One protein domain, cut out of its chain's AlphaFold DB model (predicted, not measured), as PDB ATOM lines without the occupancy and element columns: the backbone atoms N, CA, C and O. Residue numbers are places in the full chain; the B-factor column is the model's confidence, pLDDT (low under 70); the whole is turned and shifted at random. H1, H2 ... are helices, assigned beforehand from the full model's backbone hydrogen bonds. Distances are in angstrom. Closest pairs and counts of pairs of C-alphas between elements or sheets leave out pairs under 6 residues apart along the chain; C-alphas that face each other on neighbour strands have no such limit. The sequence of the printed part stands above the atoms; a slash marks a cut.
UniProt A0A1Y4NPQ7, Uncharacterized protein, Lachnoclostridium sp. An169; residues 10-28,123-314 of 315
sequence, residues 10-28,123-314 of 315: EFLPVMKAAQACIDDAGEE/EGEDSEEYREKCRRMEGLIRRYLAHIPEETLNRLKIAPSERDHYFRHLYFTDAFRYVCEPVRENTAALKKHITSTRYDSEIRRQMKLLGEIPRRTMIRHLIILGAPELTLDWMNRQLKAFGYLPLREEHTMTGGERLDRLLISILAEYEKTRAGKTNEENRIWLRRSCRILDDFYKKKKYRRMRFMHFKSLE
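Overview. This is residues 10 to 28 and 123 to 314 of the 315 residues of an uncharacterized protein of Lachnoclostridium sp. An169 (UniProt A0A1Y4NPQ7). A rounded domain of helices has H7 near its middle, with a three-helix bundle of H10, H9 and H1 to one side of it and the crossed helices H2, H4 and H6 to the other. H8 bridges H7 and H9, H3 and H5 lie far out, and residues 182 to 188 stick out. The printed part has 211 residues with ten named helices, H1 to H10 in chain order, and no named strand: the class is all helix. It is compact, with a radius of gyration of the C-alphas of 17.3 A and spans of 49 by 44 by 36 A.

Arrangement. Start at the longest helix, H10, residues 279 to 299, whose residues 282 to 289 touch H9, residues 259 to 274, in a helical hairpin; the closest C-alphas, of Arg 274 and Asn 282, are 6.0 A apart. H1, residues 10 to 23, touches H9 at a shallow tilt of 10 degrees, opposite ways, closest at C-alphas 17 and 262, 5.9 A. H1, H9 and H10 form an up and down bundle, each running against the one before. Next find H8, residues 232 to 241, which only just touches H9, with 3 pairs of C-alphas within 8 A, closest at Leu 232 and Leu 267, 6.1 A. H7, residues 215 to 226, touches H8 with residues 218 to 222 alone, closest at C-alphas 222 and 235, 7.0 A. H2, residues 128 to 146, touches H7 at a steep tilt of 45 degrees, the same way, closest at C-alphas 144 and 225, 4.9 A. H4, residues 160 to 177, touches H2 about perpendicular, at 83 degrees, closest at C-alphas 145 and 163, 7.0 A. With 3 pairs within 8 A each, H5, residues 187 to 194, only just touches H4, closest at C-alphas 169 and 194, 6.3 A, and H6, residues 197 to 207, only just touches H2, closest at C-alphas 137 and 207, 6.6 A. H3, residues 150 to 155, touches no helix but is near H4. O i to N i+4 pairs are within hydrogen-bond range throughout H2, H3 and H5 to H10, in 8 of 10 in H1 and 10 of 14 in H4.

Along the chain. Find C-alpha 10 at (-49.997, 11.610, -36.994), where H1 begins its 21.8 A. H2 spans 26.6 A, H4 23.1 A with a kink of 63 degrees near residue 167, and H9 22.3 A. H10 runs 30.6 A to C-alpha 299 at (-30.289, 14.900, -30.704).

Size, cuts and confidence. The farthest C-alphas, of Glu 28 and Lys 157, are 52.5 A apart. Residues 29 to 122 are not printed; C-alphas 28 and 123 stand 37.6 A apart across the cut. The link from H8 to H9 is long, and pLDDT is under 70 at residues 181 to 192.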
ATOM      1  N   GLU A  10     -49.278  11.069 -38.156       86.81
ATOM      2  CA  GLU A  10     -49.997  11.610 -36.994       86.81
ATOM      3  C   GLU A  10     -49.135  12.466 -36.040       86.81
ATOM      4  O   GLU A  10     -49.686  13.248 -35.269       86.81
ATOM      5  N   PHE A  11     -47.800  12.365 -36.079       90.38
ATOM      6  CA  PHE A  11     -46.892  13.180 -35.252       90.38
ATOM      7  C   PHE A  11     -46.202  14.307 -36.033       90.38
ATOM      8  O   PHE A  11     -45.491  15.119 -35.434       90.38
ATOM      9  N   LEU A  12     -46.395  14.394 -37.355       90.56
ATOM     10  CA  LEU A  12     -45.771  15.437 -38.176       90.56
ATOM     11  C   LEU A  12     -46.135  16.865 -37.737       90.56
ATOM     12  O   LEU A  12     -45.222  17.692 -37.716       90.56
ATOM     13  N   PRO A  13     -47.389  17.193 -37.355       91.94
ATOM     14  CA  PRO A  13     -47.720  18.541 -36.888       91.94
ATOM     15  C   PRO A  13     -46.906  18.949 -35.652       91.94
ATOM     16  O   PRO A  13     -46.303  20.021 -35.621       91.94
ATOM     17  N   VAL A  14     -46.794  18.043 -34.676       92.69
ATOM     18  CA  VAL A  14     -46.014  18.249 -33.448       92.69
ATOM     19  C   VAL A  14     -44.522  18.426 -33.759       92.69
ATOM     20  O   VAL A  14     -43.860  19.284 -33.177       92.69
ATOM     21  N   MET A  15     -43.989  17.670 -34.723       94.69
ATOM     22  CA  MET A  15     -42.594  17.803 -35.156       94.69
ATOM     23  C   MET A  15     -42.310  19.111 -35.895       94.69
ATOM     24  O   MET A  15     -41.245  19.695 -35.700       94.69
ATOM     25  N   LYS A  16     -43.251  19.593 -36.714       94.00
ATOM     26  CA  LYS A  16     -43.142  20.905 -37.368       94.00
ATOM     27  C   LYS A  16     -43.101  22.023 -36.329       94.00
ATOM     28  O   LYS A  16     -42.204  22.857 -36.390       94.00
ATOM     29  N   ALA A  17     -43.992  21.987 -35.336       94.50
ATOM     30  CA  ALA A  17     -43.977  22.940 -34.225       94.50
ATOM     31  C   ALA A  17     -42.650  22.890 -33.448       94.50
ATOM     32  O   ALA A  17     -42.090  23.925 -33.081       94.50
ATOM     33  N   ALA A  18     -42.107  21.688 -33.241       95.25
ATOM     34  CA  ALA A  18     -40.840  21.514 -32.548       95.25
ATOM     35  C   ALA A  18     -39.641  22.096 -33.306       95.25
ATOM     36  O   ALA A  18     -38.760  22.685 -32.675       95.25
ATOM     37  N   GLN A  19     -39.613  21.929 -34.633       95.25
ATOM     38  CA  GLN A  19     -38.589  22.499 -35.507       95.25
ATOM     39  C   GLN A  19     -38.712  24.026 -35.583       95.25
ATOM     40  O   GLN A  19     -37.706  24.696 -35.392       95.25
ATOM     41  N   ALA A  20     -39.928  24.573 -35.701       93.00
ATOM     42  CA  ALA A  20     -40.151  26.021 -35.667       93.00
ATOM     43  C   ALA A  20     -39.607  26.668 -34.377       93.00
ATOM     44  O   ALA A  20     -38.969  27.710 -34.421       93.00
ATOM     45  N   CYS A  21     -39.751  26.006 -33.222       93.69
ATOM     46  CA  CYS A  21     -39.163  26.499 -31.967       93.69
ATOM     47  C   CYS A  21     -37.621  26.546 -31.973       93.69
ATOM     48  O   CYS A  21     -37.039  27.251 -31.151       93.69
ATOM     49  N   ILE A  22     -36.959  25.749 -32.819       92.44
ATOM     50  CA  ILE A  22     -35.502  25.796 -33.020       92.44
ATOM     51  C   ILE A  22     -35.143  26.875 -34.038       92.44
ATOM     52  O   ILE A  22     -34.135  27.548 -33.856       92.44
ATOM     53  N   ASP A  23     -35.933  27.018 -35.098       90.50
ATOM     54  CA  ASP A  23     -35.663  27.981 -36.167       90.50
ATOM     55  C   ASP A  23     -35.775  29.423 -35.652       90.50
ATOM     56  O   ASP A  23     -34.939  30.260 -35.978       90.50
ATOM     57  N   ASP A  24     -36.710  29.669 -34.733       86.31
ATOM     58  CA  ASP A  24     -36.880  30.962 -34.060       86.31
ATOM     59  C   ASP A  24     -35.891  31.169 -32.893       86.31
ATOM     60  O   ASP A  24     -35.977  32.146 -32.140       86.31
ATOM     61  N   ALA A  25     -34.956  30.236 -32.676       80.88
ATOM     62  CA  ALA A  25     -33.971  30.372 -31.614       80.88
ATOM     63  C   ALA A  25     -33.026  31.543 -31.919       80.88
ATOM     64  O   ALA A  25     -32.296  31.541 -32.906       80.88
ATOM     65  N   GLY A  26     -32.995  32.524 -31.016       77.44
ATOM     66  CA  GLY A  26     -32.167  33.724 -31.154       77.44
ATOM     67  C   GLY A  26     -32.953  34.988 -31.488       77.44
ATOM     68  O   GLY A  26     -32.373  36.072 -31.438       77.44
ATOM     69  N   GLU A  27     -34.260  34.878 -31.746       87.88
ATOM     70  CA  GLU A  27     -35.139  36.045 -31.722       87.88
ATOM     71  C   GLU A  27     -35.084  36.750 -30.364       87.88
ATOM     72  O   GLU A  27     -34.891  36.137 -29.305       87.88
ATOM     73  N   GLU A  28     -35.256  38.070 -30.390       90.00
ATOM     74  CA  GLU A  28     -35.285  38.841 -29.162       90.00
ATOM     75  C   GLU A  28     -36.513  38.472 -28.317       90.00
ATOM     76  O   GLU A  28     -37.653  38.471 -28.781       90.00
ATOM     77  N   GLU A 123     -40.803  26.539   4.477       90.69
ATOM     78  CA  GLU A 123     -41.217  25.625   5.542       90.69
ATOM     79  C   GLU A 123     -41.827  26.408   6.712       90.69
ATOM     80  O   GLU A 123     -41.288  27.434   7.121       90.69
ATOM     81  N   GLY A 124     -42.957  25.924   7.231       88.50
ATOM     82  CA  GLY A 124     -43.712  26.589   8.300       88.50
ATOM     83  C   GLY A 124     -44.769  27.593   7.826       88.50
ATOM     84  O   GLY A 124     -45.500  28.114   8.657       88.50
ATOM     85  N   GLU A 125     -44.883  27.843   6.519       91.31
ATOM     86  CA  GLU A 125     -45.965  28.651   5.950       91.31
ATOM     87  C   GLU A 125     -47.346  28.002   6.171       91.31
ATOM     88  O   GLU A 125     -47.503  26.798   5.953       91.31
ATOM     89  N   ASP A 126     -48.349  28.802   6.555       92.81
ATOM     90  CA  ASP A 126     -49.737  28.349   6.777       92.81
ATOM     91  C   ASP A 126     -50.797  29.411   6.410       92.81
ATOM     92  O   ASP A 126     -51.924  29.407   6.907       92.81
ATOM     93  N   SER A 127     -50.463  30.362   5.532       95.25
ATOM     94  CA  SER A 127     -51.460  31.299   5.001       95.25
ATOM     95  C   SER A 127     -52.598  30.582   4.264       95.25
ATOM     96  O   SER A 127     -52.413  29.529   3.649       95.25
ATOM     97  N   GLU A 128     -53.796  31.182   4.260       95.38
ATOM     98  CA  GLU A 128     -54.952  30.618   3.544       95.38
ATOM     99  C   GLU A 128     -54.672  30.447   2.043       95.38
ATOM    100  O   GLU A 128     -55.067  29.443   1.453       95.38
ATOM    101  N   GLU A 129     -53.925  31.374   1.432       94.50
ATOM    102  CA  GLU A 129     -53.493  31.251   0.034       94.50
ATOM    103  C   GLU A 129     -52.634  29.995  -0.180       94.50
ATOM    104  O   GLU A 129     -52.843  29.252  -1.143       94.50
ATOM    105  N   TYR A 130     -51.678  29.737   0.717       95.94
ATOM    106  CA  TYR A 130     -50.829  28.553   0.644       95.94
ATOM    107  C   TYR A 130     -51.643  27.267   0.826       95.94
ATOM    108  O   TYR A 130     -51.556  26.367  -0.016       95.94
ATOM    109  N   ARG A 131     -52.506  27.208   1.851       95.94
ATOM    110  CA  ARG A 131     -53.398  26.061   2.089       95.94
ATOM    111  C   ARG A 131     -54.284  25.766   0.886       95.94
ATOM    112  O   ARG A 131     -54.432  24.604   0.507       95.94
ATOM    113  N   GLU A 132     -54.826  26.797   0.244       95.94
ATOM    114  CA  GLU A 132     -55.643  26.632  -0.955       95.94
ATOM    115  C   GLU A 132     -54.851  26.024  -2.117       95.94
ATOM    116  O   GLU A 132     -55.304  25.072  -2.760       95.94
ATOM    117  N   LYS A 133     -53.625  26.500  -2.360       95.88
ATOM    118  CA  LYS A 133     -52.769  25.918  -3.400       95.88
ATOM    119  C   LYS A 133     -52.358  24.478  -3.075       95.88
ATOM    120  O   LYS A 133     -52.313  23.650  -3.989       95.88
ATOM    121  N   CYS A 134     -52.124  24.146  -1.805       95.75
ATOM    122  CA  CYS A 134     -51.882  22.770  -1.367       95.75
ATOM    123  C   CYS A 134     -53.097  21.867  -1.622       95.75
ATOM    124  O   CYS A 134     -52.945  20.845  -2.293       95.75
ATOM    125  N   ARG A 135     -54.307  22.274  -1.205       96.38
ATOM    126  CA  ARG A 135     -55.558  21.541  -1.501       96.38
ATOM    127  C   ARG A 135     -55.732  21.313  -2.998       96.38
ATOM    128  O   ARG A 135     -56.144  20.236  -3.431       96.38
ATOM    129  N   ARG A 136     -55.379  22.308  -3.810       95.81
ATOM    130  CA  ARG A 136     -55.439  22.196  -5.268       95.81
ATOM    131  C   ARG A 136     -54.453  21.168  -5.820       95.81
ATOM    132  O   ARG A 136     -54.842  20.368  -6.671       95.81
ATOM    133  N   MET A 137     -53.207  21.157  -5.345       96.25
ATOM    134  CA  MET A 137     -52.223  20.138  -5.725       96.25
ATOM    135  C   MET A 137     -52.676  18.735  -5.293       96.25
ATOM    136  O   MET A 137     -52.627  17.802  -6.093       96.25
ATOM    137  N   GLU A 138     -53.204  18.585  -4.078       95.25
ATOM    138  CA  GLU A 138     -53.790  17.324  -3.604       95.25
ATOM    139  C   GLU A 138     -54.952  16.861  -4.487       95.25
ATOM    140  O   GLU A 138     -55.029  15.686  -4.848       95.25
ATOM    141  N   GLY A 139     -55.826  17.779  -4.906       94.69
ATOM    142  CA  GLY A 139     -56.907  17.488  -5.845       94.69
ATOM    143  C   GLY A 139     -56.401  16.965  -7.193       94.69
ATOM    144  O   GLY A 139     -56.974  16.021  -7.739       94.69
ATOM    145  N   LEU A 140     -55.300  17.520  -7.713       95.25
ATOM    146  CA  LEU A 140     -54.650  17.016  -8.928       95.25
ATOM    147  C   LEU A 140     -54.072  15.610  -8.732       95.25
ATOM    148  O   LEU A 140     -54.238  14.760  -9.604       95.25
ATOM    149  N   ILE A 141     -53.438  15.350  -7.588       94.94
ATOM    150  CA  ILE A 141     -52.883  14.033  -7.247       94.94
ATOM    151  C   ILE A 141     -53.995  12.987  -7.138       94.94
ATOM    152  O   ILE A 141     -53.912  11.936  -7.776       94.94
ATOM    153  N   ARG A 142     -55.069  13.281  -6.397       93.06
ATOM    154  CA  ARG A 142     -56.221  12.375  -6.262       93.06
ATOM    155  C   ARG A 142     -56.871  12.100  -7.610       93.06
ATOM    156  O   ARG A 142     -57.160  10.946  -7.921       93.06
ATOM    157  N   ARG A 143     -57.047  13.137  -8.440       92.06
ATOM    158  CA  ARG A 143     -57.550  12.979  -9.810       92.06
ATOM    159  C   ARG A 143     -56.652  12.037 -10.608       92.06
ATOM    160  O   ARG A 143     -57.169  11.109 -11.215       92.06
ATOM    161  N   TYR A 144     -55.339  12.240 -10.597       92.81
ATOM    162  CA  TYR A 144     -54.393  11.368 -11.292       92.81
ATOM    163  C   TYR A 144     -54.528   9.902 -10.857       92.81
ATOM    164  O   TYR A 144     -54.713   9.028 -11.704       92.81
ATOM    165  N   LEU A 145     -54.506   9.644  -9.545       92.44
ATOM    166  CA  LEU A 145     -54.603   8.294  -8.982       92.44
ATOM    167  C   LEU A 145     -55.933   7.611  -9.323       92.44
ATOM    168  O   LEU A 145     -55.945   6.419  -9.625       92.44
ATOM    169  N   ALA A 146     -57.039   8.359  -9.328       90.19
ATOM    170  CA  ALA A 146     -58.360   7.849  -9.694       90.19
ATOM    171  C   ALA A 146     -58.445   7.383 -11.157       90.19
ATOM    172  O   ALA A 146     -59.261   6.528 -11.481       90.19
ATOM    173  N   HIS A 147     -57.599   7.917 -12.040       89.50
ATOM    174  CA  HIS A 147     -57.589   7.530 -13.447       89.50
ATOM    175  C   HIS A 147     -56.610   6.389 -13.769       89.50
ATOM    176  O   HIS A 147     -56.433   6.055 -14.944       89.50
ATOM    177  N   ILE A 148     -55.909   5.820 -12.789       88.69
ATOM    178  CA  ILE A 148     -55.075   4.640 -13.036       88.69
ATOM    179  C   ILE A 148     -56.013   3.429 -13.162       88.69
ATOM    180  O   ILE A 148     -56.801   3.205 -12.247       88.69
ATOM    181  N   PRO A 149     -55.951   2.643 -14.258       87.06
ATOM    182  CA  PRO A 149     -56.839   1.496 -14.430       87.06
ATOM    183  C   PRO A 149     -56.715   0.494 -13.281       87.06
ATOM    184  O   PRO A 149     -55.597   0.137 -12.893       87.06
ATOM    185  N   GLU A 150     -57.846  -0.019 -12.792       88.19
ATOM    186  CA  GLU A 150     -57.877  -0.950 -11.655       88.19
ATOM    187  C   GLU A 150     -57.057  -2.215 -11.927       88.19
ATOM    188  O   GLU A 150     -56.315  -2.685 -11.073       88.19
ATOM    189  N   GLU A 151     -57.082  -2.711 -13.164       87.69
ATOM    190  CA  GLU A 151     -56.256  -3.836 -13.617       87.69
ATOM    191  C   GLU A 151     -54.756  -3.587 -13.407       87.69
ATOM    192  O   GLU A 151     -54.005  -4.491 -13.029       87.69
ATOM    193  N   THR A 152     -54.303  -2.347 -13.619       86.81
ATOM    194  CA  THR A 152     -52.906  -1.972 -13.385       86.81
ATOM    195  C   THR A 152     -52.585  -1.985 -11.896       86.81
ATOM    196  O   THR A 152     -51.529  -2.494 -11.523       86.81
ATOM    197  N   LEU A 153     -53.481  -1.472 -11.052       88.88
ATOM    198  CA  LEU A 153     -53.306  -1.456  -9.596       88.88
ATOM    199  C   LEU A 153     -53.328  -2.871  -9.008       88.88
ATOM    200  O   LEU A 153     -52.431  -3.225  -8.244       88.88
ATOM    201  N   ASN A 154     -54.259  -3.714  -9.458       88.38
ATOM    202  CA  ASN A 154     -54.363  -5.123  -9.079       88.38
ATOM    203  C   ASN A 154     -53.099  -5.903  -9.452       88.38
ATOM    204  O   ASN A 154     -52.545  -6.630  -8.627       88.38
ATOM    205  N   ARG A 155     -52.573  -5.701 -10.668       88.12
ATOM    206  CA  ARG A 155     -51.307  -6.317 -11.100       88.12
ATOM    207  C   ARG A 155     -50.120  -5.872 -10.244       88.12
ATOM    208  O   ARG A 155     -49.197  -6.653 -10.027       88.12
ATOM    209  N   LEU A 156     -50.131  -4.625  -9.777       87.19
ATOM    210  CA  LEU A 156     -49.115  -4.083  -8.873       87.19
ATOM    211  C   LEU A 156     -49.368  -4.433  -7.398       87.19
ATOM    212  O   LEU A 156     -48.522  -4.110  -6.568       87.19
ATOM    213  N   LYS A 157     -50.480  -5.114  -7.082       89.25
ATOM    214  CA  LYS A 157     -50.924  -5.455  -5.723       89.25
ATOM    215  C   LYS A 157     -51.070  -4.228  -4.813       89.25
ATOM    216  O   LYS A 157     -50.693  -4.280  -3.649       89.25
ATOM    217  N   ILE A 158     -51.590  -3.125  -5.353       89.44
ATOM    218  CA  ILE A 158     -51.822  -1.882  -4.603       89.44
ATOM    219  C   ILE A 158     -53.292  -1.826  -4.191       89.44
ATOM    220  O   ILE A 158     -54.163  -1.715  -5.054       89.44
ATOM    221  N   ALA A 159     -53.569  -1.870  -2.887       87.38
ATOM    222  CA  ALA A 159     -54.930  -1.731  -2.382       87.38
ATOM    223  C   ALA A 159     -55.452  -0.288  -2.552       87.38
ATOM    224  O   ALA A 159     -54.663   0.664  -2.514       87.38
ATOM    225  N   PRO A 160     -56.778  -0.074  -2.681       85.88
ATOM    226  CA  PRO A 160     -57.351   1.267  -2.791       85.88
ATOM    227  C   PRO A 160     -56.938   2.235  -1.674       85.88
ATOM    228  O   PRO A 160     -56.640   3.392  -1.961       85.88
ATOM    229  N   SER A 161     -56.846   1.754  -0.432       87.06
ATOM    230  CA  SER A 161     -56.431   2.541   0.739       87.06
ATOM    231  C   SER A 161     -54.958   2.959   0.726       87.06
ATOM    232  O   SER A 161     -54.577   3.862   1.459       87.06
ATOM    233  N   GLU A 162     -54.122   2.322  -0.095       87.94
ATOM    234  CA  GLU A 162     -52.672   2.542  -0.116       87.94
ATOM    235  C   GLU A 162     -52.206   3.374  -1.317       87.94
ATOM    236  O   GLU A 162     -51.021   3.693  -1.426       87.94
ATOM    237  N   ARG A 163     -53.105   3.745  -2.240       88.31
ATOM    238  CA  ARG A 163     -52.745   4.417  -3.506       88.31
ATOM    239  C   ARG A 163     -51.895   5.670  -3.296       88.31
ATOM    240  O   ARG A 163     -50.918   5.867  -4.020       88.31
ATOM    241  N   ASP A 164     -52.213   6.463  -2.276       88.12
ATOM    242  CA  ASP A 164     -51.468   7.676  -1.930       88.12
ATOM    243  C   ASP A 164     -50.020   7.366  -1.510       88.12
ATOM    244  O   ASP A 164     -49.091   8.078  -1.898       88.12
ATOM    245  N   HIS A 165     -49.783   6.254  -0.802       87.38
ATOM    246  CA  HIS A 165     -48.434   5.810  -0.425       87.38
ATOM    247  C   HIS A 165     -47.587   5.417  -1.644       87.38
ATOM    248  O   HIS A 165     -46.367   5.606  -1.653       87.38
ATOM    249  N   TYR A 166     -48.229   4.925  -2.705       89.00
ATOM    250  CA  TYR A 166     -47.562   4.546  -3.949       89.00
ATOM    251  C   TYR A 166     -47.451   5.680  -4.972       89.00
ATOM    252  O   TYR A 166     -46.785   5.485  -5.995       89.00
ATOM    253  N   PHE A 167     -48.001   6.872  -4.696       90.50
ATOM    254  CA  PHE A 167     -47.993   8.012  -5.621       90.50
ATOM    255  C   PHE A 167     -46.613   8.270  -6.229       90.50
ATOM    256  O   PHE A 167     -46.482   8.339  -7.447       90.50
ATOM    257  N   ARG A 168     -45.562   8.331  -5.399       89.44
ATOM    258  CA  ARG A 168     -44.182   8.555  -5.861       89.44
ATOM    259  C   ARG A 168     -43.768   7.564  -6.948       89.44
ATOM    260  O   ARG A 168     -43.166   7.951  -7.947       89.44
ATOM    261  N   HIS A 169     -44.067   6.283  -6.741       87.31
ATOM    262  CA  HIS A 169     -43.640   5.221  -7.643       87.31
ATOM    263  C   HIS A 169     -44.445   5.243  -8.947       87.31
ATOM    264  O   HIS A 169     -43.877   5.103 -10.032       87.31
ATOM    265  N   LEU A 170     -45.756   5.471  -8.844       89.31
ATOM    266  CA  LEU A 170     -46.657   5.588  -9.990       89.31
ATOM    267  C   LEU A 170     -46.280   6.801 -10.850       89.31
ATOM    268  O   LEU A 170     -46.013   6.656 -12.043       89.31
ATOM    269  N   TYR A 171     -46.117   7.961 -10.209       90.69
ATOM    270  CA  TYR A 171     -45.726   9.207 -10.853       90.69
ATOM    271  C   TYR A 171     -44.368   9.090 -11.558       90.69
ATOM    272  O   TYR A 171     -44.240   9.491 -12.714       90.69
ATOM    273  N   PHE A 172     -43.351   8.517 -10.902       88.25
ATOM    274  CA  PHE A 172     -42.035   8.314 -11.517       88.25
ATOM    275  C   PHE A 172     -42.113   7.397 -12.740       88.25
ATOM    276  O   PHE A 172     -41.543   7.706 -13.785       88.25
ATOM    277  N   THR A 173     -42.837   6.281 -12.613       86.19
ATOM    278  CA  THR A 173     -43.001   5.301 -13.693       86.19
ATOM    279  C   THR A 173     -43.670   5.935 -14.904       86.19
ATOM    280  O   THR A 173     -43.220   5.742 -16.035       86.19
ATOM    281  N   ASP A 174     -44.717   6.728 -14.685       88.25
ATOM    282  CA  ASP A 174     -45.377   7.437 -15.769       88.25
ATOM    283  C   ASP A 174     -44.483   8.519 -16.361       88.25
ATOM    284  O   ASP A 174     -44.331   8.546 -17.578       88.25
ATOM    285  N   ALA A 175     -43.809   9.335 -15.547       90.06
ATOM    286  CA  ALA A 175     -42.867  10.336 -16.045       90.06
ATOM    287  C   ALA A 175     -41.764   9.717 -16.920       90.06
ATOM    288  O   ALA A 175     -41.421  10.265 -17.967       90.06
ATOM    289  N   PHE A 176     -41.260   8.538 -16.541       87.19
ATOM    290  CA  PHE A 176     -40.292   7.788 -17.335       87.19
ATOM    291  C   PHE A 176     -40.858   7.363 -18.701       87.19
ATOM    292  O   PHE A 176     -40.193   7.516 -19.726       87.19
ATOM    293  N   ARG A 177     -42.123   6.926 -18.754       87.44
ATOM    294  CA  ARG A 177     -42.818   6.571 -20.010       87.44
ATOM    295  C   ARG A 177     -43.020   7.755 -20.962       87.44
ATOM    296  O   ARG A 177     -43.296   7.530 -22.138       87.44
ATOM    297  N   TYR A 178     -42.902   8.997 -20.490       90.62
ATOM    298  CA  TYR A 178     -42.945  10.189 -21.347       90.62
ATOM    299  C   TYR A 178     -41.603  10.520 -22.012       90.62
ATOM    300  O   TYR A 178     -41.590  11.339 -22.929       90.62
ATOM    301  N   VAL A 179     -40.492   9.902 -21.592       87.56
ATOM    302  CA  VAL A 179     -39.150  10.171 -22.150       87.56
ATOM    303  C   VAL A 179     -38.448   8.931 -22.709       87.56
ATOM    304  O   VAL A 179     -37.567   9.066 -23.550       87.56
ATOM    305  N   CYS A 180     -38.847   7.723 -22.304       79.62
ATOM    306  CA  CYS A 180     -38.251   6.472 -22.773       79.62
ATOM    307  C   CYS A 180     -39.313   5.436 -23.170       79.62
ATOM    308  O   CYS A 180     -40.382   5.349 -22.563       79.62
ATOM    309  N   GLU A 181     -39.016   4.627 -24.194       66.38
ATOM    310  CA  GLU A 181     -39.803   3.423 -24.485       66.38
ATOM    311  C   GLU A 181     -39.534   2.332 -23.433       66.38
ATOM    312  O   GLU A 181     -38.401   2.207 -22.973       66.38
ATOM    313  N   PRO A 182     -40.517   1.474 -23.102       57.09
ATOM    314  CA  PRO A 182     -40.334   0.342 -22.184       57.09
ATOM    315  C   PRO A 182     -39.367  -0.764 -22.658       57.09
ATOM    316  O   PRO A 182     -39.374  -1.857 -22.088       57.09
ATOM    317  N   VAL A 183     -38.563  -0.547 -23.704       49.94
ATOM    318  CA  VAL A 183     -37.674  -1.575 -24.257       49.94
ATOM    319  C   VAL A 183     -36.516  -1.820 -23.290       49.94
ATOM    320  O   VAL A 183     -35.543  -1.085 -23.320       49.94
ATOM    321  N   ARG A 184     -36.667  -2.844 -22.433       46.66
ATOM    322  CA  ARG A 184     -35.663  -3.677 -21.715       46.66
ATOM    323  C   ARG A 184     -34.389  -3.033 -21.126       46.66
ATOM    324  O   ARG A 184     -33.545  -3.765 -20.615       46.66
ATOM    325  N   GLU A 185     -34.238  -1.717 -21.097       47.19
ATOM    326  CA  GLU A 185     -33.043  -1.057 -20.582       47.19
ATOM    327  C   GLU A 185     -33.212  -0.727 -19.090       47.19
ATOM    328  O   GLU A 185     -33.902   0.197 -18.670       47.19
ATOM    329  N   ASN A 186     -32.548  -1.570 -18.296       55.97
ATOM    330  CA  ASN A 186     -32.092  -1.362 -16.926       55.97
ATOM    331  C   ASN A 186     -33.161  -1.099 -15.843       55.97
ATOM    332  O   ASN A 186     -33.125  -0.113 -15.101       55.97
ATOM    333  N   THR A 187     -34.053  -2.076 -15.644       58.75
ATOM    334  CA  THR A 187     -34.965  -2.174 -14.483       58.75
ATOM    335  C   THR A 187     -34.256  -1.981 -13.135       58.75
ATOM    336  O   THR A 187     -34.876  -1.511 -12.182       58.75
ATOM    337  N   ALA A 188     -32.965  -2.319 -13.039       60.06
ATOM    338  CA  ALA A 188     -32.153  -2.112 -11.842       60.06
ATOM    339  C   ALA A 188     -31.848  -0.625 -11.582       60.06
ATOM    340  O   ALA A 188     -31.995  -0.159 -10.451       60.06
ATOM    341  N   ALA A 189     -31.494   0.139 -12.619       60.81
ATOM    342  CA  ALA A 189     -31.282   1.579 -12.499       60.81
ATOM    343  C   ALA A 189     -32.595   2.302 -12.157       60.81
ATOM    344  O   ALA A 189     -32.638   3.078 -11.204       60.81
ATOM    345  N   LEU A 190     -33.704   1.942 -12.817       65.81
ATOM    346  CA  LEU A 190     -35.043   2.431 -12.458       65.81
ATOM    347  C   LEU A 190     -35.377   2.192 -10.976       65.81
ATOM    348  O   LEU A 190     -35.796   3.119 -10.281       65.81
ATOM    349  N   LYS A 191     -35.141   0.973 -10.464       66.44
ATOM    350  CA  LYS A 191     -35.372   0.630  -9.049       66.44
ATOM    351  C   LYS A 191     -34.483   1.424  -8.085       66.44
ATOM    352  O   LYS A 191     -34.932   1.775  -6.994       66.44
ATOM    353  N   LYS A 192     -33.244   1.740  -8.470       68.81
ATOM    354  CA  LYS A 192     -32.327   2.554  -7.657       68.81
ATOM    355  C   LYS A 192     -32.762   4.022  -7.594       68.81
ATOM    356  O   LYS A 192     -32.680   4.644  -6.538       68.81
ATOM    357  N   HIS A 193     -33.250   4.577  -8.702       70.19
ATOM    358  CA  HIS A 193     -33.662   5.982  -8.760       70.19
ATOM    359  C   HIS A 193     -35.016   6.232  -8.086       70.19
ATOM    360  O   HIS A 193     -35.158   7.212  -7.356       70.19
ATOM    361  N   ILE A 194     -35.979   5.318  -8.239       74.44
ATOM    362  CA  ILE A 194     -37.317   5.449  -7.638       74.44
ATOM    363  C   ILE A 194     -37.302   5.362  -6.102       74.44
ATOM    364  O   ILE A 194     -38.188   5.904  -5.441       74.44
ATOM    365  N   THR A 195     -36.286   4.704  -5.531       75.50
ATOM    366  CA  THR A 195     -36.074   4.562  -4.080       75.50
ATOM    367  C   THR A 195     -35.095   5.592  -3.509       75.50
ATOM    368  O   THR A 195     -34.848   5.604  -2.306       75.50
ATOM    369  N   SER A 196     -34.561   6.494  -4.341       80.62
ATOM    370  CA  SER A 196     -33.603   7.511  -3.909       80.62
ATOM    371  C   SER A 196     -34.237   8.535  -2.963       80.62
ATOM    372  O   SER A 196     -35.181   9.238  -3.331       80.62
ATOM    373  N   THR A 197     -33.636   8.723  -1.786       81.19
ATOM    374  CA  THR A 197     -34.014   9.766  -0.813       81.19
ATOM    375  C   THR A 197     -33.978  11.174  -1.411       81.19
ATOM    376  O   THR A 197     -34.786  12.032  -1.058       81.19
ATOM    377  N   ARG A 198     -33.065  11.422  -2.362       82.69
ATOM    378  CA  ARG A 198     -32.960  12.715  -3.047       82.69
ATOM    379  C   ARG A 198     -34.193  12.991  -3.901       82.69
ATOM    380  O   ARG A 198     -34.714  14.102  -3.865       82.69
ATOM    381  N   TYR A 199     -34.648  11.989  -4.652       83.94
ATOM    382  CA  TYR A 199     -35.868  12.111  -5.444       83.94
ATOM    383  C   TYR A 199     -37.091  12.269  -4.539       83.94
ATOM    384  O   TYR A 199     -37.914  13.139  -4.804       83.94
ATOM    385  N   ASP A 200     -37.163  11.505  -3.444       85.19
ATOM    386  CA  ASP A 200     -38.242  11.616  -2.457       85.19
ATOM    387  C   ASP A 200     -38.352  13.032  -1.872       85.19
ATOM    388  O   ASP A 200     -39.430  13.624  -1.834       85.19
ATOM    389  N   SER A 201     -37.218  13.617  -1.490       85.25
ATOM    390  CA  SER A 201     -37.174  14.978  -0.951       85.25
ATOM    391  C   SER A 201     -37.585  16.014  -2.003       85.25
ATOM    392  O   SER A 201     -38.344  16.936  -1.708       85.25
ATOM    393  N   GLU A 202     -37.126  15.859  -3.251       86.56
ATOM    394  CA  GLU A 202     -37.465  16.769  -4.348       86.56
ATOM    395  C   GLU A 202     -38.959  16.727  -4.696       86.56
ATOM    396  O   GLU A 202     -39.585  17.786  -4.792       86.56
ATOM    397  N   ILE A 203     -39.541  15.531  -4.857       88.88
ATOM    398  CA  ILE A 203     -40.963  15.395  -5.191       88.88
ATOM    399  C   ILE A 203     -41.841  15.902  -4.051       88.88
ATOM    400  O   ILE A 203     -42.782  16.643  -4.313       88.88
ATOM    401  N   ARG A 204     -41.513  15.600  -2.786       88.81
ATOM    402  CA  ARG A 204     -42.264  16.124  -1.634       88.81
ATOM    403  C   ARG A 204     -42.244  17.645  -1.601       88.81
ATOM    404  O   ARG A 204     -43.295  18.253  -1.422       88.81
ATOM    405  N   ARG A 205     -41.079  18.260  -1.824       90.88
ATOM    406  CA  ARG A 205     -40.950  19.721  -1.880       90.88
ATOM    407  C   ARG A 205     -41.804  20.317  -3.003       90.88
ATOM    408  O   ARG A 205     -42.513  21.288  -2.772       90.88
ATOM    409  N   GLN A 206     -41.783  19.708  -4.194       91.94
ATOM    410  CA  GLN A 206     -42.587  20.145  -5.343       91.94
ATOM    411  C   GLN A 206     -44.095  19.997  -5.091       91.94
ATOM    412  O   GLN A 206     -44.849  20.917  -5.390       91.94
ATOM    413  N   MET A 207     -44.539  18.879  -4.509       92.06
ATOM    414  CA  MET A 207     -45.959  18.635  -4.214       92.06
ATOM    415  C   MET A 207     -46.481  19.496  -3.057       92.06
ATOM    416  O   MET A 207     -47.659  19.828  -3.031       92.06
ATOM    417  N   LYS A 208     -45.608  19.912  -2.133       93.50
ATOM    418  CA  LYS A 208     -45.930  20.910  -1.102       93.50
ATOM    419  C   LYS A 208     -45.753  22.354  -1.574       93.50
ATOM    420  O   LYS A 208     -45.935  23.262  -0.785       93.50
ATOM    421  N   LEU A 209     -45.386  22.586  -2.834       94.88
ATOM    422  CA  LEU A 209     -45.184  23.930  -3.386       94.88
ATOM    423  C   LEU A 209     -44.105  24.762  -2.665       94.88
ATOM    424  O   LEU A 209     -44.148  25.989  -2.679       94.88
ATOM    425  N   LEU A 210     -43.128  24.092  -2.049       94.62
ATOM    426  CA  LEU A 210     -42.102  24.735  -1.236       94.62
ATOM    427  C   LEU A 210     -40.912  25.207  -2.079       94.62
ATOM    428  O   LEU A 210     -40.374  24.488  -2.929       94.62
ATOM    429  N   GLY A 211     -40.440  26.406  -1.758       93.56
ATOM    430  CA  GLY A 211     -39.341  27.079  -2.424       93.56
ATOM    431  C   GLY A 211     -39.668  27.460  -3.866       93.56
ATOM    432  O   GLY A 211     -40.819  27.539  -4.289       93.56
ATOM    433  N   GLU A 212     -38.614  27.700  -4.642       92.81
ATOM    434  CA  GLU A 212     -38.767  28.022  -6.054       92.81
ATOM    435  C   GLU A 212     -39.095  26.796  -6.900       92.81
ATOM    436  O   GLU A 212     -38.278  25.878  -7.043       92.81
ATOM    437  N   ILE A 213     -40.266  26.828  -7.534       92.88
ATOM    438  CA  ILE A 213     -40.690  25.811  -8.489       92.88
ATOM    439  C   ILE A 213     -40.664  26.425  -9.888       92.88
ATOM    440  O   ILE A 213     -41.480  27.294 -10.207       92.88
ATOM    441  N   PRO A 214     -39.751  25.975 -10.768       91.69
ATOM    442  CA  PRO A 214     -39.714  26.450 -12.143       91.69
ATOM    443  C   PRO A 214     -41.033  26.173 -12.866       91.69
ATOM    444  O   PRO A 214     -41.581  25.073 -12.752       91.69
ATOM    445  N   ARG A 215     -41.493  27.116 -13.694       93.75
ATOM    446  CA  ARG A 215     -42.723  26.960 -14.486       93.75
ATOM    447  C   ARG A 215     -42.726  25.677 -15.316       93.75
ATOM    448  O   ARG A 215     -43.685  24.916 -15.276       93.75
ATOM    449  N   ARG A 216     -41.605  25.355 -15.970       93.69
ATOM    450  CA  ARG A 216     -41.418  24.089 -16.705       93.69
ATOM    451  C   ARG A 216     -41.645  22.840 -15.842       93.69
ATOM    452  O   ARG A 216     -42.210  21.859 -16.316       93.69
ATOM    453  N   THR A 217     -41.198  22.863 -14.585       93.06
ATOM    454  CA  THR A 217     -41.438  21.772 -13.630       93.06
ATOM    455  C   THR A 217     -42.928  21.656 -13.325       93.06
ATOM    456  O   THR A 217     -43.466  20.555 -13.409       93.06
ATOM    457  N   MET A 218     -43.603  22.779 -13.051       94.75
ATOM    458  CA  MET A 218     -45.052  22.799 -12.833       94.75
ATOM    459  C   MET A 218     -45.818  22.260 -14.047       94.75
ATOM    460  O   MET A 218     -46.623  21.350 -13.897       94.75
ATOM    461  N   ILE A 219     -45.505  22.729 -15.258       95.31
ATOM    462  CA  ILE A 219     -46.100  22.244 -16.515       95.31
ATOM    463  C   ILE A 219     -45.995  20.719 -16.631       95.31
ATOM    464  O   ILE A 219     -46.985  20.055 -16.926       95.31
ATOM    465  N   ARG A 220     -44.817  20.140 -16.362       94.88
ATOM    466  CA  ARG A 220     -44.635  18.682 -16.372       94.88
ATOM    467  C   ARG A 220     -45.580  17.986 -15.392       94.88
ATOM    468  O   ARG A 220     -46.210  17.003 -15.771       94.88
ATOM    469  N   HIS A 221     -45.676  18.478 -14.153       94.25
ATOM    470  CA  HIS A 221     -46.606  17.921 -13.166       94.25
ATOM    471  C   HIS A 221     -48.044  17.996 -13.674       94.25
ATOM    472  O   HIS A 221     -48.739  16.988 -13.666       94.25
ATOM    473  N   LEU A 222     -48.466  19.148 -14.192       94.88
ATOM    474  CA  LEU A 222     -49.812  19.345 -14.725       94.88
ATOM    475  C   LEU A 222     -50.129  18.402 -15.891       94.88
ATOM    476  O   LEU A 222     -51.231  17.870 -15.955       94.88
ATOM    477  N   ILE A 223     -49.169  18.138 -16.779       94.31
ATOM    478  CA  ILE A 223     -49.345  17.194 -17.892       94.31
ATOM    479  C   ILE A 223     -49.528  15.764 -17.383       94.31
ATOM    480  O   ILE A 223     -50.448  15.074 -17.817       94.31
ATOM    481  N   ILE A 224     -48.675  15.321 -16.456       91.69
ATOM    482  CA  ILE A 224     -48.750  13.958 -15.911       91.69
ATOM    483  C   ILE A 224     -50.039  13.777 -15.106       91.69
ATOM    484  O   ILE A 224     -50.711  12.758 -15.243       91.69
ATOM    485  N   LEU A 225     -50.404  14.778 -14.303       92.44
ATOM    486  CA  LEU A 225     -51.562  14.716 -13.415       92.44
ATOM    487  C   LEU A 225     -52.900  14.962 -14.138       92.44
ATOM    488  O   LEU A 225     -53.942  14.537 -13.647       92.44
ATOM    489  N   GLY A 226     -52.890  15.659 -15.277       86.94
ATOM    490  CA  GLY A 226     -54.094  16.082 -16.003       86.94
ATOM    491  C   GLY A 226     -54.582  15.126 -17.094       86.94
ATOM    492  O   GLY A 226     -55.711  15.263 -17.561       86.94
ATOM    493  N   ALA A 227     -53.771  14.159 -17.530       79.69
ATOM    494  CA  ALA A 227     -54.178  13.223 -18.578       79.69
ATOM    495  C   ALA A 227     -55.256  12.240 -18.066       79.69
ATOM    496  O   ALA A 227     -55.058  11.627 -17.011       79.69
ATOM    497  N   PRO A 228     -56.350  11.985 -18.814       79.25
ATOM    498  CA  PRO A 228     -56.553  12.220 -20.253       79.25
ATOM    499  C   PRO A 228     -57.400  13.462 -20.611       79.25
ATOM    500  O   PRO A 228     -57.718  13.684 -21.774       79.25
ATOM    501  N   GLU A 229     -57.809  14.275 -19.639       81.75
ATOM    502  CA  GLU A 229     -58.736  15.401 -19.860       81.75
ATOM    503  C   GLU A 229     -58.015  16.724 -20.148       81.75
ATOM    504  O   GLU A 229     -58.548  17.815 -19.934       81.75
ATOM    505  N   LEU A 230     -56.775  16.627 -20.617       90.12
ATOM    506  CA  LEU A 230     -55.899  17.766 -20.802       90.12
ATOM    507  C   LEU A 230     -56.423  18.664 -21.931       90.12
ATOM    508  O   LEU A 230     -56.597  18.209 -23.058       90.12
ATOM    509  N   THR A 231     -56.651  19.936 -21.618       93.56
ATOM    510  CA  THR A 231     -57.009  20.990 -22.581       93.56
ATOM    511  C   THR A 231     -56.162  22.230 -22.330       93.56
ATOM    512  O   THR A 231     -55.617  22.400 -21.228       93.56
ATOM    513  N   LEU A 232     -56.065  23.120 -23.321       95.75
ATOM    514  CA  LEU A 232     -55.366  24.399 -23.146       95.75
ATOM    515  C   LEU A 232     -55.990  25.242 -22.024       95.75
ATOM    516  O   LEU A 232     -55.276  25.771 -21.171       95.75
ATOM    517  N   ASP A 233     -57.320  25.311 -21.973       96.38
ATOM    518  CA  ASP A 233     -58.043  26.030 -20.920       96.38
ATOM    519  C   ASP A 233     -57.780  25.427 -19.531       96.38
ATOM    520  O   ASP A 233     -57.456  26.142 -18.580       96.38
ATOM    521  N   TRP A 234     -57.833  24.097 -19.401       95.19
ATOM    522  CA  TRP A 234     -57.493  23.440 -18.141       95.19
ATOM    523  C   TRP A 234     -56.062  23.768 -17.701       95.19
ATOM    524  O   TRP A 234     -55.867  24.163 -16.549       95.19
ATOM    525  N   MET A 235     -55.088  23.677 -18.614       96.69
ATOM    526  CA  MET A 235     -53.683  23.989 -18.334       96.69
ATOM    527  C   MET A 235     -53.527  25.431 -17.843       96.69
ATOM    528  O   MET A 235     -52.930  25.670 -16.793       96.69
ATOM    529  N   ASN A 236     -54.129  26.385 -18.550       97.81
ATOM    530  CA  ASN A 236     -54.065  27.804 -18.212       97.81
ATOM    531  C   ASN A 236     -54.727  28.116 -16.867       97.81
ATOM    532  O   ASN A 236     -54.166  28.873 -16.069       97.81
ATOM    533  N   ARG A 237     -55.872  27.490 -16.560       97.00
ATOM    534  CA  ARG A 237     -56.521  27.622 -15.247       97.00
ATOM    535  C   ARG A 237     -55.653  27.079 -14.118       97.00
ATOM    536  O   ARG A 237     -55.639  27.678 -13.044       97.00
ATOM    537  N   GLN A 238     -54.953  25.962 -14.329       96.56
ATOM    538  CA  GLN A 238     -54.034  25.431 -13.321       96.56
ATOM    539  C   GLN A 238     -52.805  26.331 -13.154       96.56
ATOM    540  O   GLN A 238     -52.492  26.709 -12.029       96.56
ATOM    541  N   LEU A 239     -52.154  26.739 -14.246       97.56
ATOM    542  CA  LEU A 239     -50.988  27.629 -14.200       97.56
ATOM    543  C   LEU A 239     -51.293  28.930 -13.458       97.56
ATOM    544  O   LEU A 239     -50.561  29.277 -12.530       97.56
ATOM    545  N   LYS A 240     -52.408  29.591 -13.797       97.12
ATOM    546  CA  LYS A 240     -52.842  30.826 -13.131       97.12
ATOM    547  C   LYS A 240     -53.025  30.623 -11.630       97.12
ATOM    548  O   LYS A 240     -52.563  31.436 -10.837       97.12
ATOM    549  N   ALA A 241     -53.650  29.521 -11.231       96.12
ATOM    550  CA  ALA A 241     -53.882  29.228  -9.824       96.12
ATOM    551  C   ALA A 241     -52.607  28.936  -9.030       96.12
ATOM    552  O   ALA A 241     -52.517  29.294  -7.860       96.12
ATOM    553  N   PHE A 242     -51.602  28.334  -9.665       96.69
ATOM    554  CA  PHE A 242     -50.280  28.165  -9.061       96.69
ATOM    555  C   PHE A 242     -49.392  29.412  -9.191       96.69
ATOM    556  O   PHE A 242     -48.222  29.374  -8.811       96.69
ATOM    557  N   GLY A 243     -49.938  30.532  -9.676       96.19
ATOM    558  CA  GLY A 243     -49.254  31.821  -9.739       96.19
ATOM    559  C   GLY A 243     -48.324  31.983 -10.939       96.19
ATOM    560  O   GLY A 243     -47.397  32.779 -10.857       96.19
ATOM    561  N   TYR A 244     -48.547  31.264 -12.037       97.25
ATOM    562  CA  TYR A 244     -47.818  31.437 -13.299       97.25
ATOM    563  C   TYR A 244     -48.684  32.130 -14.356       97.25
ATOM    564  O   TYR A 244     -49.914  32.109 -14.280       97.25
ATOM    565  N   LEU A 245     -48.046  32.681 -15.390       95.88
ATOM    566  CA  LEU A 245     -48.767  33.158 -16.567       95.88
ATOM    567  C   LEU A 245     -49.430  31.988 -17.327       95.88
ATOM    568  O   LEU A 245     -48.865  30.885 -17.386       95.88
ATOM    569  N   PRO A 246     -50.605  32.213 -17.942       97.06
ATOM    570  CA  PRO A 246     -51.150  31.323 -18.965       97.06
ATOM    571  C   PRO A 246     -50.154  31.105 -20.109       97.06
ATOM    572  O   PRO A 246     -49.295  31.952 -20.351       97.06
ATOM    573  N   LEU A 247     -50.270  29.980 -20.813       97.75
ATOM    574  CA  LEU A 247     -49.471  29.706 -22.003       97.75
ATOM    575  C   LEU A 247     -49.770  30.742 -23.092       97.75
ATOM    576  O   LEU A 247     -50.938  31.001 -23.390       97.75
ATOM    577  N   ARG A 248     -48.715  31.307 -23.685       96.00
ATOM    578  CA  ARG A 248     -48.786  32.244 -24.817       96.00
ATOM    579  C   ARG A 248     -47.705  31.915 -25.841       96.00
ATOM    580  O   ARG A 248     -46.590  31.579 -25.457       96.00
ATOM    581  N   GLU A 249     -48.006  32.000 -27.132       94.44
ATOM    582  CA  GLU A 249     -47.065  31.580 -28.185       94.44
ATOM    583  C   GLU A 249     -45.796  32.438 -28.249       94.44
ATOM    584  O   GLU A 249     -44.736  31.974 -28.683       94.44
ATOM    585  N   GLU A 250     -45.910  33.695 -27.833       93.94
ATOM    586  CA  GLU A 250     -44.831  34.668 -27.797       93.94
ATOM    587  C   GLU A 250     -43.925  34.524 -26.566       93.94
ATOM    588  O   GLU A 250     -42.769  34.949 -26.643       93.94
ATOM    589  N   HIS A 251     -44.405  33.901 -25.478       95.12
ATOM    590  CA  HIS A 251     -43.664  33.785 -24.214       95.12
ATOM    591  C   HIS A 251     -42.348  33.034 -24.404       95.12
ATOM    592  O   HIS A 251     -42.299  31.975 -25.046       95.12
ATOM    593  N   THR A 252     -41.290  33.544 -23.776       94.12
ATOM    594  CA  THR A 252     -39.995  32.866 -23.737       94.12
ATOM    595  C   THR A 252     -39.570  32.510 -22.320       94.12
ATOM    596  O   THR A 252     -39.616  33.311 -21.385       94.12
ATOM    597  N   MET A 253     -39.055  31.291 -22.158       92.69
ATOM    598  CA  MET A 253     -38.324  30.921 -20.950       92.69
ATOM    599  C   MET A 253     -37.072  31.800 -20.785       92.69
ATOM    600  O   MET A 253     -36.602  32.448 -21.718       92.69
ATOM    601  N   THR A 254     -36.441  31.755 -19.609       90.75
ATOM    602  CA  THR A 254     -35.217  32.539 -19.319       90.75
ATOM    603  C   THR A 254     -34.054  32.378 -20.315       90.75
ATOM    604  O   THR A 254     -33.157  33.218 -20.313       90.75
ATOM    605  N   GLY A 255     -34.012  31.315 -21.132       88.38
ATOM    606  CA  GLY A 255     -33.010  31.127 -22.193       88.38
ATOM    607  C   GLY A 255     -33.458  31.518 -23.593       88.38
ATOM    608  O   GLY A 255     -32.700  31.286 -24.527       88.38
ATOM    609  N   GLY A 256     -34.656  32.079 -23.748       91.06
ATOM    610  CA  GLY A 256     -35.251  32.386 -25.048       91.06
ATOM    611  C   GLY A 256     -36.061  31.240 -25.651       91.06
ATOM    612  O   GLY A 256     -36.604  31.382 -26.739       91.06
ATOM    613  N   GLU A 257     -36.181  30.103 -24.963       93.19
ATOM    614  CA  GLU A 257     -36.934  28.965 -25.481       93.19
ATOM    615  C   GLU A 257     -38.448  29.228 -25.518       93.19
ATOM    616  O   GLU A 257     -39.042  29.598 -24.502       93.19
ATOM    617  N   ARG A 258     -39.090  28.938 -26.656       94.31
ATOM    618  CA  ARG A 258     -40.542  29.084 -26.874       94.31
ATOM    619  C   ARG A 258     -41.325  27.821 -26.488       94.31
ATOM    620  O   ARG A 258     -42.025  27.222 -27.304       94.31
ATOM    621  N   LEU A 259     -41.180  27.377 -25.237       95.25
ATOM    622  CA  LEU A 259     -41.844  26.159 -24.745       95.25
ATOM    623  C   LEU A 259     -43.378  26.258 -24.808       95.25
ATOM    624  O   LEU A 259     -44.034  25.282 -25.169       95.25
ATOM    625  N   ASP A 260     -43.947  27.421 -24.492       96.31
ATOM    626  CA  ASP A 260     -45.399  27.625 -24.475       96.31
ATOM    627  C   ASP A 260     -46.024  27.367 -25.854       96.31
ATOM    628  O   ASP A 260     -47.023  26.654 -25.946       96.31
ATOM    629  N   ARG A 261     -45.392  27.841 -26.934       95.56
ATOM    630  CA  ARG A 261     -45.839  27.598 -28.315       95.56
ATOM    631  C   ARG A 261     -45.879  26.111 -28.664       95.56
ATOM    632  O   ARG A 261     -46.854  25.629 -29.248       95.56
ATOM    633  N   LEU A 262     -44.837  25.369 -28.282       96.44
ATOM    634  CA  LEU A 262     -44.795  23.920 -28.467       96.44
ATOM    635  C   LEU A 262     -45.952  23.246 -27.718       96.44
ATOM    636  O   LEU A 262     -46.623  22.381 -28.275       96.44
ATOM    637  N   LEU A 263     -46.191  23.635 -26.465       97.00
ATOM    638  CA  LEU A 263     -47.252  23.053 -25.644       97.00
ATOM    639  C   LEU A 263     -48.640  23.362 -26.197       97.00
ATOM    640  O   LEU A 263     -49.455  22.449 -26.280       97.00
ATOM    641  N   ILE A 264     -48.894  24.600 -26.624       97.19
ATOM    642  CA  ILE A 264     -50.143  24.993 -27.292       97.19
ATOM    643  C   ILE A 264     -50.377  24.107 -28.521       97.19
ATOM    644  O   ILE A 264     -51.455  23.534 -28.667       97.19
ATOM    645  N   SER A 265     -49.344  23.899 -29.343       95.69
ATOM    646  CA  SER A 265     -49.424  23.030 -30.524       95.69
ATOM    647  C   SER A 265     -49.720  21.569 -30.160       95.69
ATOM    648  O   SER A 265     -50.583  20.942 -30.769       95.69
ATOM    649  N   ILE A 266     -49.046  21.016 -29.142       95.06
ATOM    650  CA  ILE A 266     -49.295  19.644 -28.670       95.06
ATOM    651  C   ILE A 266     -50.731  19.496 -28.166       95.06
ATOM    652  O   ILE A 266     -51.371  18.496 -28.473       95.06
ATOM    653  N   LEU A 267     -51.229  20.465 -27.392       94.88
ATOM    654  CA  LEU A 267     -52.578  20.434 -26.826       94.88
ATOM    655  C   LEU A 267     -53.650  20.555 -27.911       94.88
ATOM    656  O   LEU A 267     -54.630  19.820 -27.864       94.88
ATOM    657  N   ALA A 268     -53.435  21.395 -28.924       93.81
ATOM    658  CA  ALA A 268     -54.343  21.499 -30.063       93.81
ATOM    659  C   ALA A 268     -54.438  20.174 -30.844       93.81
ATOM    660  O   ALA A 268     -55.530  19.720 -31.179       93.81
ATOM    661  N   GLU A 269     -53.306  19.513 -31.103       92.81
ATOM    662  CA  GLU A 269     -53.294  18.199 -31.765       92.81
ATOM    663  C   GLU A 269     -53.858  17.085 -30.867       92.81
ATOM    664  O   GLU A 269     -54.563  16.188 -31.338       92.81
ATOM    665  N   TYR A 270     -53.617  17.163 -29.558       90.94
ATOM    666  CA  TYR A 270     -54.211  16.260 -28.577       90.94
ATOM    667  C   TYR A 270     -55.742  16.342 -28.582       90.94
ATOM    668  O   TYR A 270     -56.417  15.319 -28.647       90.94
ATOM    669  N   GLU A 271     -56.303  17.552 -28.571       89.88
ATOM    670  CA  GLU A 271     -57.752  17.769 -28.601       89.88
ATOM    671  C   GLU A 271     -58.386  17.253 -29.901       89.88
ATOM    672  O   GLU A 271     -59.415  16.578 -29.848       89.88
ATOM    673  N   LYS A 272     -57.744  17.473 -31.058       88.75
ATOM    674  CA  LYS A 272     -58.210  16.929 -32.350       88.75
ATOM    675  C   LYS A 272     -58.227  15.403 -32.356       88.75
ATOM    676  O   LYS A 272     -59.183  14.790 -32.823       88.75
ATOM    677  N   THR A 273     -57.163  14.787 -31.842       83.38
ATOM    678  CA  THR A 273     -57.017  13.325 -31.828       83.38
ATOM    679  C   THR A 273     -57.881  12.641 -30.772       83.38
ATOM    680  O   THR A 273     -58.099  11.436 -30.885       83.38
ATOM    681  N   ARG A 274     -58.404  13.390 -29.790       82.12
ATOM    682  CA  ARG A 274     -59.277  12.884 -28.724       82.12
ATOM    683  C   ARG A 274     -60.641  12.414 -29.227       82.12
ATOM    684  O   ARG A 274     -61.228  11.512 -28.626       82.12
ATOM    685  N   ALA A 275     -61.156  13.008 -30.303       78.75
ATOM    686  CA  ALA A 275     -62.460  12.656 -30.853       78.75
ATOM    687  C   ALA A 275     -62.485  11.184 -31.309       78.75
ATOM    688  O   ALA A 275     -61.722  10.779 -32.181       78.75
ATOM    689  N   GLY A 276     -63.359  10.378 -30.700       77.56
ATOM    690  CA  GLY A 276     -63.520   8.957 -31.034       77.56
ATOM    691  C   GLY A 276     -62.487   8.004 -30.418       77.56
ATOM    692  O   GLY A 276     -62.539   6.816 -30.723       77.56
ATOM    693  N   LYS A 277     -61.582   8.481 -29.550       84.19
ATOM    694  CA  LYS A 277     -60.593   7.646 -28.846       84.19
ATOM    695  C   LYS A 277     -60.917   7.482 -27.367       84.19
ATOM    696  O   LYS A 277     -61.380   8.410 -26.701       84.19
ATOM    697  N   THR A 278     -60.584   6.318 -26.824       86.69
ATOM    698  CA  THR A 278     -60.611   6.060 -25.386       86.69
ATOM    699  C   THR A 278     -59.563   6.900 -24.651       86.69
ATOM    700  O   THR A 278     -58.545   7.339 -25.193       86.69
ATOM    701  N   ASN A 279     -59.785   7.089 -23.354       84.56
ATOM    702  CA  ASN A 279     -58.851   7.770 -22.462       84.56
ATOM    703  C   ASN A 279     -57.433   7.170 -22.485       84.56
ATOM    704  O   ASN A 279     -56.451   7.912 -22.389       84.56
ATOM    705  N   GLU A 280     -57.314   5.850 -22.637       85.12
ATOM    706  CA  GLU A 280     -56.016   5.175 -22.702       85.12
ATOM    707  C   GLU A 280     -55.308   5.425 -24.037       85.12
ATOM    708  O   GLU A 280     -54.126   5.765 -24.049       85.12
ATOM    709  N   GLU A 281     -56.025   5.368 -25.160       88.38
ATOM    710  CA  GLU A 281     -55.456   5.687 -26.476       88.38
ATOM    711  C   GLU A 281     -54.930   7.123 -26.533       88.38
ATOM    712  O   GLU A 281     -53.829   7.372 -27.032       88.38
ATOM    713  N   ASN A 282     -55.663   8.068 -25.942       87.88
ATOM    714  CA  ASN A 282     -55.226   9.457 -25.840       87.88
ATOM    715  C   ASN A 282     -53.944   9.579 -25.006       87.88
ATOM    716  O   ASN A 282     -52.983  10.236 -25.411       87.88
ATOM    717  N   ARG A 283     -53.872   8.901 -23.857       88.31
ATOM    718  CA  ARG A 283     -52.651   8.859 -23.033       88.31
ATOM    719  C   ARG A 283     -51.462   8.275 -23.782       88.31
ATOM    720  O   ARG A 283     -50.361   8.819 -23.683       88.31
ATOM    721  N   ILE A 284     -51.670   7.192 -24.528       89.81
ATOM    722  CA  ILE A 284     -50.631   6.555 -25.343       89.81
ATOM    723  C   ILE A 284     -50.122   7.526 -26.407       89.81
ATOM    724  O   ILE A 284     -48.903   7.681 -26.539       89.81
ATOM    725  N   TRP A 285     -51.025   8.216 -27.112       91.81
ATOM    726  CA  TRP A 285     -50.654   9.221 -28.106       91.81
ATOM    727  C   TRP A 285     -49.813  10.333 -27.476       91.81
ATOM    728  O   TRP A 285     -48.699  10.582 -27.933       91.81
ATOM    729  N   LEU A 286     -50.260  10.920 -26.358       92.62
ATOM    730  CA  LEU A 286     -49.536  12.014 -25.699       92.62
ATOM    731  C   LEU A 286     -48.149  11.571 -25.211       92.62
ATOM    732  O   LEU A 286     -47.157  12.264 -25.437       92.62
ATOM    733  N   ARG A 287     -48.049  10.380 -24.600       91.75
ATOM    734  CA  ARG A 287     -46.761   9.786 -24.200       91.75
ATOM    735  C   ARG A 287     -45.842   9.577 -25.399       91.75
ATOM    736  O   ARG A 287     -44.638   9.792 -25.291       91.75
ATOM    737  N   ARG A 288     -46.371   9.124 -26.538       92.19
ATOM    738  CA  ARG A 288     -45.588   8.921 -27.765       92.19
ATOM    739  C   ARG A 288     -45.107  10.250 -28.348       92.19
ATOM    740  O   ARG A 288     -43.917  10.361 -28.629       92.19
ATOM    741  N   SER A 289     -45.972  11.261 -28.414       93.38
ATOM    742  CA  SER A 289     -45.618  12.624 -28.827       93.38
ATOM    743  C   SER A 289     -44.475  13.188 -27.978       93.38
ATOM    744  O   SER A 289     -43.456  13.615 -28.517       93.38
ATOM    745  N   CYS A 290     -44.580  13.120 -26.647       94.44
ATOM    746  CA  CYS A 290     -43.528  13.607 -25.749       94.44
ATOM    747  C   CYS A 290     -42.197  12.855 -25.903       94.44
ATOM    748  O   CYS A 290     -41.151  13.498 -25.867       94.44
ATOM    749  N   ARG A 291     -42.214  11.531 -26.113       92.19
ATOM    750  CA  ARG A 291     -40.992  10.734 -26.334       92.19
ATOM    751  C   ARG A 291     -40.272  11.130 -27.619       92.19
ATOM    752  O   ARG A 291     -39.065  11.359 -27.606       92.19
ATOM    753  N   ILE A 292     -41.025  11.260 -28.712       92.75
ATOM    754  CA  ILE A 292     -40.488  11.690 -30.007       92.75
ATOM    755  C   ILE A 292     -39.841  13.078 -29.872       92.75
ATOM    756  O   ILE A 292     -38.719  13.282 -30.339       92.75
ATOM    757  N   LEU A 293     -40.515  14.007 -29.187       94.50
ATOM    758  CA  LEU A 293     -39.995  15.349 -28.917       94.50
ATOM    759  C   LEU A 293     -38.748  15.338 -28.030       94.50
ATOM    760  O   LEU A 293     -37.786  16.048 -28.326       94.50
ATOM    761  N   ASP A 294     -38.743  14.543 -26.958       93.38
ATOM    762  CA  ASP A 294     -37.586  14.428 -26.070       93.38
ATOM    763  C   ASP A 294     -36.348  13.969 -26.846       93.38
ATOM    764  O   ASP A 294     -35.295  14.609 -26.768       93.38
ATOM    765  N   ASP A 295     -36.491  12.926 -27.666       91.06
ATOM    766  CA  ASP A 295     -35.405  12.408 -28.493       91.06
ATOM    767  C   ASP A 295     -34.978  13.380 -29.596       91.06
ATOM    768  O   ASP A 295     -33.783  13.488 -29.897       91.06
ATOM    769  N   PHE A 296     -35.923  14.106 -30.196       93.25
ATOM    770  CA  PHE A 296     -35.629  15.158 -31.166       93.25
ATOM    771  C   PHE A 296     -34.759  16.257 -30.543       93.25
ATOM    772  O   PHE A 296     -33.653  16.529 -31.028       93.25
ATOM    773  N   TYR A 297     -35.190  16.828 -29.417       94.56
ATOM    774  CA  TYR A 297     -34.445  17.883 -28.733       94.56
ATOM    775  C   TYR A 297     -33.138  17.382 -28.116       94.56
ATOM    776  O   TYR A 297     -32.146  18.116 -28.108       94.56
ATOM    777  N   LYS A 298     -33.080  16.124 -27.658       92.44
ATOM    778  CA  LYS A 298     -31.839  15.477 -27.206       92.44
ATOM    779  C   LYS A 298     -30.803  15.433 -28.329       92.44
ATOM    780  O   LYS A 298     -29.675  15.878 -28.117       92.44
ATOM    781  N   LYS A 299     -31.180  14.967 -29.527       92.50
ATOM    782  CA  LYS A 299     -30.289  14.900 -30.704       92.50
ATOM    783  C   LYS A 299     -29.822  16.280 -31.159       92.50
ATOM    784  O   LYS A 299     -28.657  16.448 -31.503       92.50
ATOM    785  N   LYS A 300     -30.710  17.275 -31.110       92.88
ATOM    786  CA  LYS A 300     -30.405  18.673 -31.455       92.88
ATOM    787  C   LYS A 300     -29.674  19.437 -30.339       92.88
ATOM    788  O   LYS A 300     -29.303  20.583 -30.547       92.88
ATOM    789  N   LYS A 301     -29.438  18.818 -29.172       92.56
ATOM    790  CA  LYS A 301     -28.804  19.413 -27.976       92.56
ATOM    791  C   LYS A 301     -29.592  20.571 -27.326       92.56
ATOM    792  O   LYS A 301     -29.041  21.307 -26.510       92.56
ATOM    793  N   TYR A 302     -30.901  20.664 -27.563       92.00
ATOM    794  CA  TYR A 302     -31.807  21.653 -26.958       92.00
ATOM    795  C   TYR A 302     -32.354  21.168 -25.604       92.00
ATOM    796  O   TYR A 302     -33.528  20.836 -25.442       92.00
ATOM    797  N   ARG A 303     -31.486  21.107 -24.586       90.06
ATOM    798  CA  ARG A 303     -31.824  20.523 -23.268       90.06
ATOM    799  C   ARG A 303     -32.998  21.203 -22.559       90.06
ATOM    800  O   ARG A 303     -33.697  20.549 -21.791       90.06
ATOM    801  N   ARG A 304     -33.205  22.507 -22.763       89.56
ATOM    802  CA  ARG A 304     -34.248  23.263 -22.054       89.56
ATOM    803  C   ARG A 304     -35.663  22.970 -22.565       89.56
ATOM    804  O   ARG A 304     -36.580  22.965 -21.744       89.56
ATOM    805  N   MET A 305     -35.788  22.566 -23.832       93.56
ATOM    806  CA  MET A 305     -37.036  22.126 -24.474       93.56
ATOM    807  C   MET A 305     -37.473  20.703 -24.094       93.56
ATOM    808  O   MET A 305     -38.619  20.323 -24.319       93.56
ATOM    809  N   ARG A 306     -36.597  19.911 -23.460       93.56
ATOM    810  CA  ARG A 306     -36.917  18.574 -22.927       93.56
ATOM    811  C   ARG A 306     -37.729  18.683 -21.629       93.56
ATOM    812  O   ARG A 306     -37.227  18.394 -20.545       93.56
ATOM    813  N   PHE A 307     -38.967  19.173 -21.712       92.62
ATOM    814  CA  PHE A 307     -39.762  19.565 -20.537       92.62
ATOM    815  C   PHE A 307     -40.236  18.388 -19.668       92.62
ATOM    816  O   PHE A 307     -40.388  18.551 -18.457       92.62
ATOM    817  N   MET A 308     -40.398  17.195 -20.250       93.19
ATOM    818  CA  MET A 308     -40.736  15.977 -19.501       93.19
ATOM    819  C   MET A 308     -39.526  15.339 -18.811       93.19
ATOM    820  O   MET A 308     -39.689  14.589 -17.851       93.19
ATOM    821  N   HIS A 309     -38.309  15.675 -19.243       88.50
ATOM    822  CA  HIS A 309     -37.081  15.130 -18.682       88.50
ATOM    823  C   HIS A 309     -36.657  15.871 -17.409       88.50
ATOM    824  O   HIS A 309     -36.622  17.103 -17.355       88.50
ATOM    825  N   PHE A 310     -36.249  15.125 -16.382       82.88
ATOM    826  CA  PHE A 310     -35.616  15.674 -15.182       82.88
ATOM    827  C   PHE A 310     -34.474  14.788 -14.708       82.88
ATOM    828  O   PHE A 310     -34.348  13.645 -15.129       82.88
ATOM    829  N   LYS A 311     -33.624  15.345 -13.841       76.44
ATOM    830  CA  LYS A 311     -32.336  14.749 -13.472       76.44
ATOM    831  C   LYS A 311     -32.456  13.328 -12.921       76.44
ATOM    832  O   LYS A 311     -31.615  12.497 -13.217       76.44
ATOM    833  N   SER A 312     -33.506  13.021 -12.161       73.44
ATOM    834  CA  SER A 312     -33.689  11.666 -11.621       73.44
ATOM    835  C   SER A 312     -34.065  10.619 -12.679       73.44
ATOM    836  O   SER A 312     -34.136   9.445 -12.333       73.44
ATOM    837  N   LEU A 313     -34.303  11.029 -13.931       74.69
ATOM    838  CA  LEU A 313     -34.470  10.151 -15.091       74.69
ATOM    839  C   LEU A 313     -33.163   9.956 -15.885       74.69
ATOM    840  O   LEU A 313     -33.182   9.260 -16.897       74.69
ATOM    841  N   GLU A 314     -32.047  10.574 -15.473       70.44
ATOM    842  CA  GLU A 314     -30.721  10.264 -16.022       70.44
ATOM    843  C   GLU A 314     -30.330   8.855 -15.550       70.44
ATOM    844  O   GLU A 314     -29.905   8.682 -14.408       70.44
TER     845      GLU A 314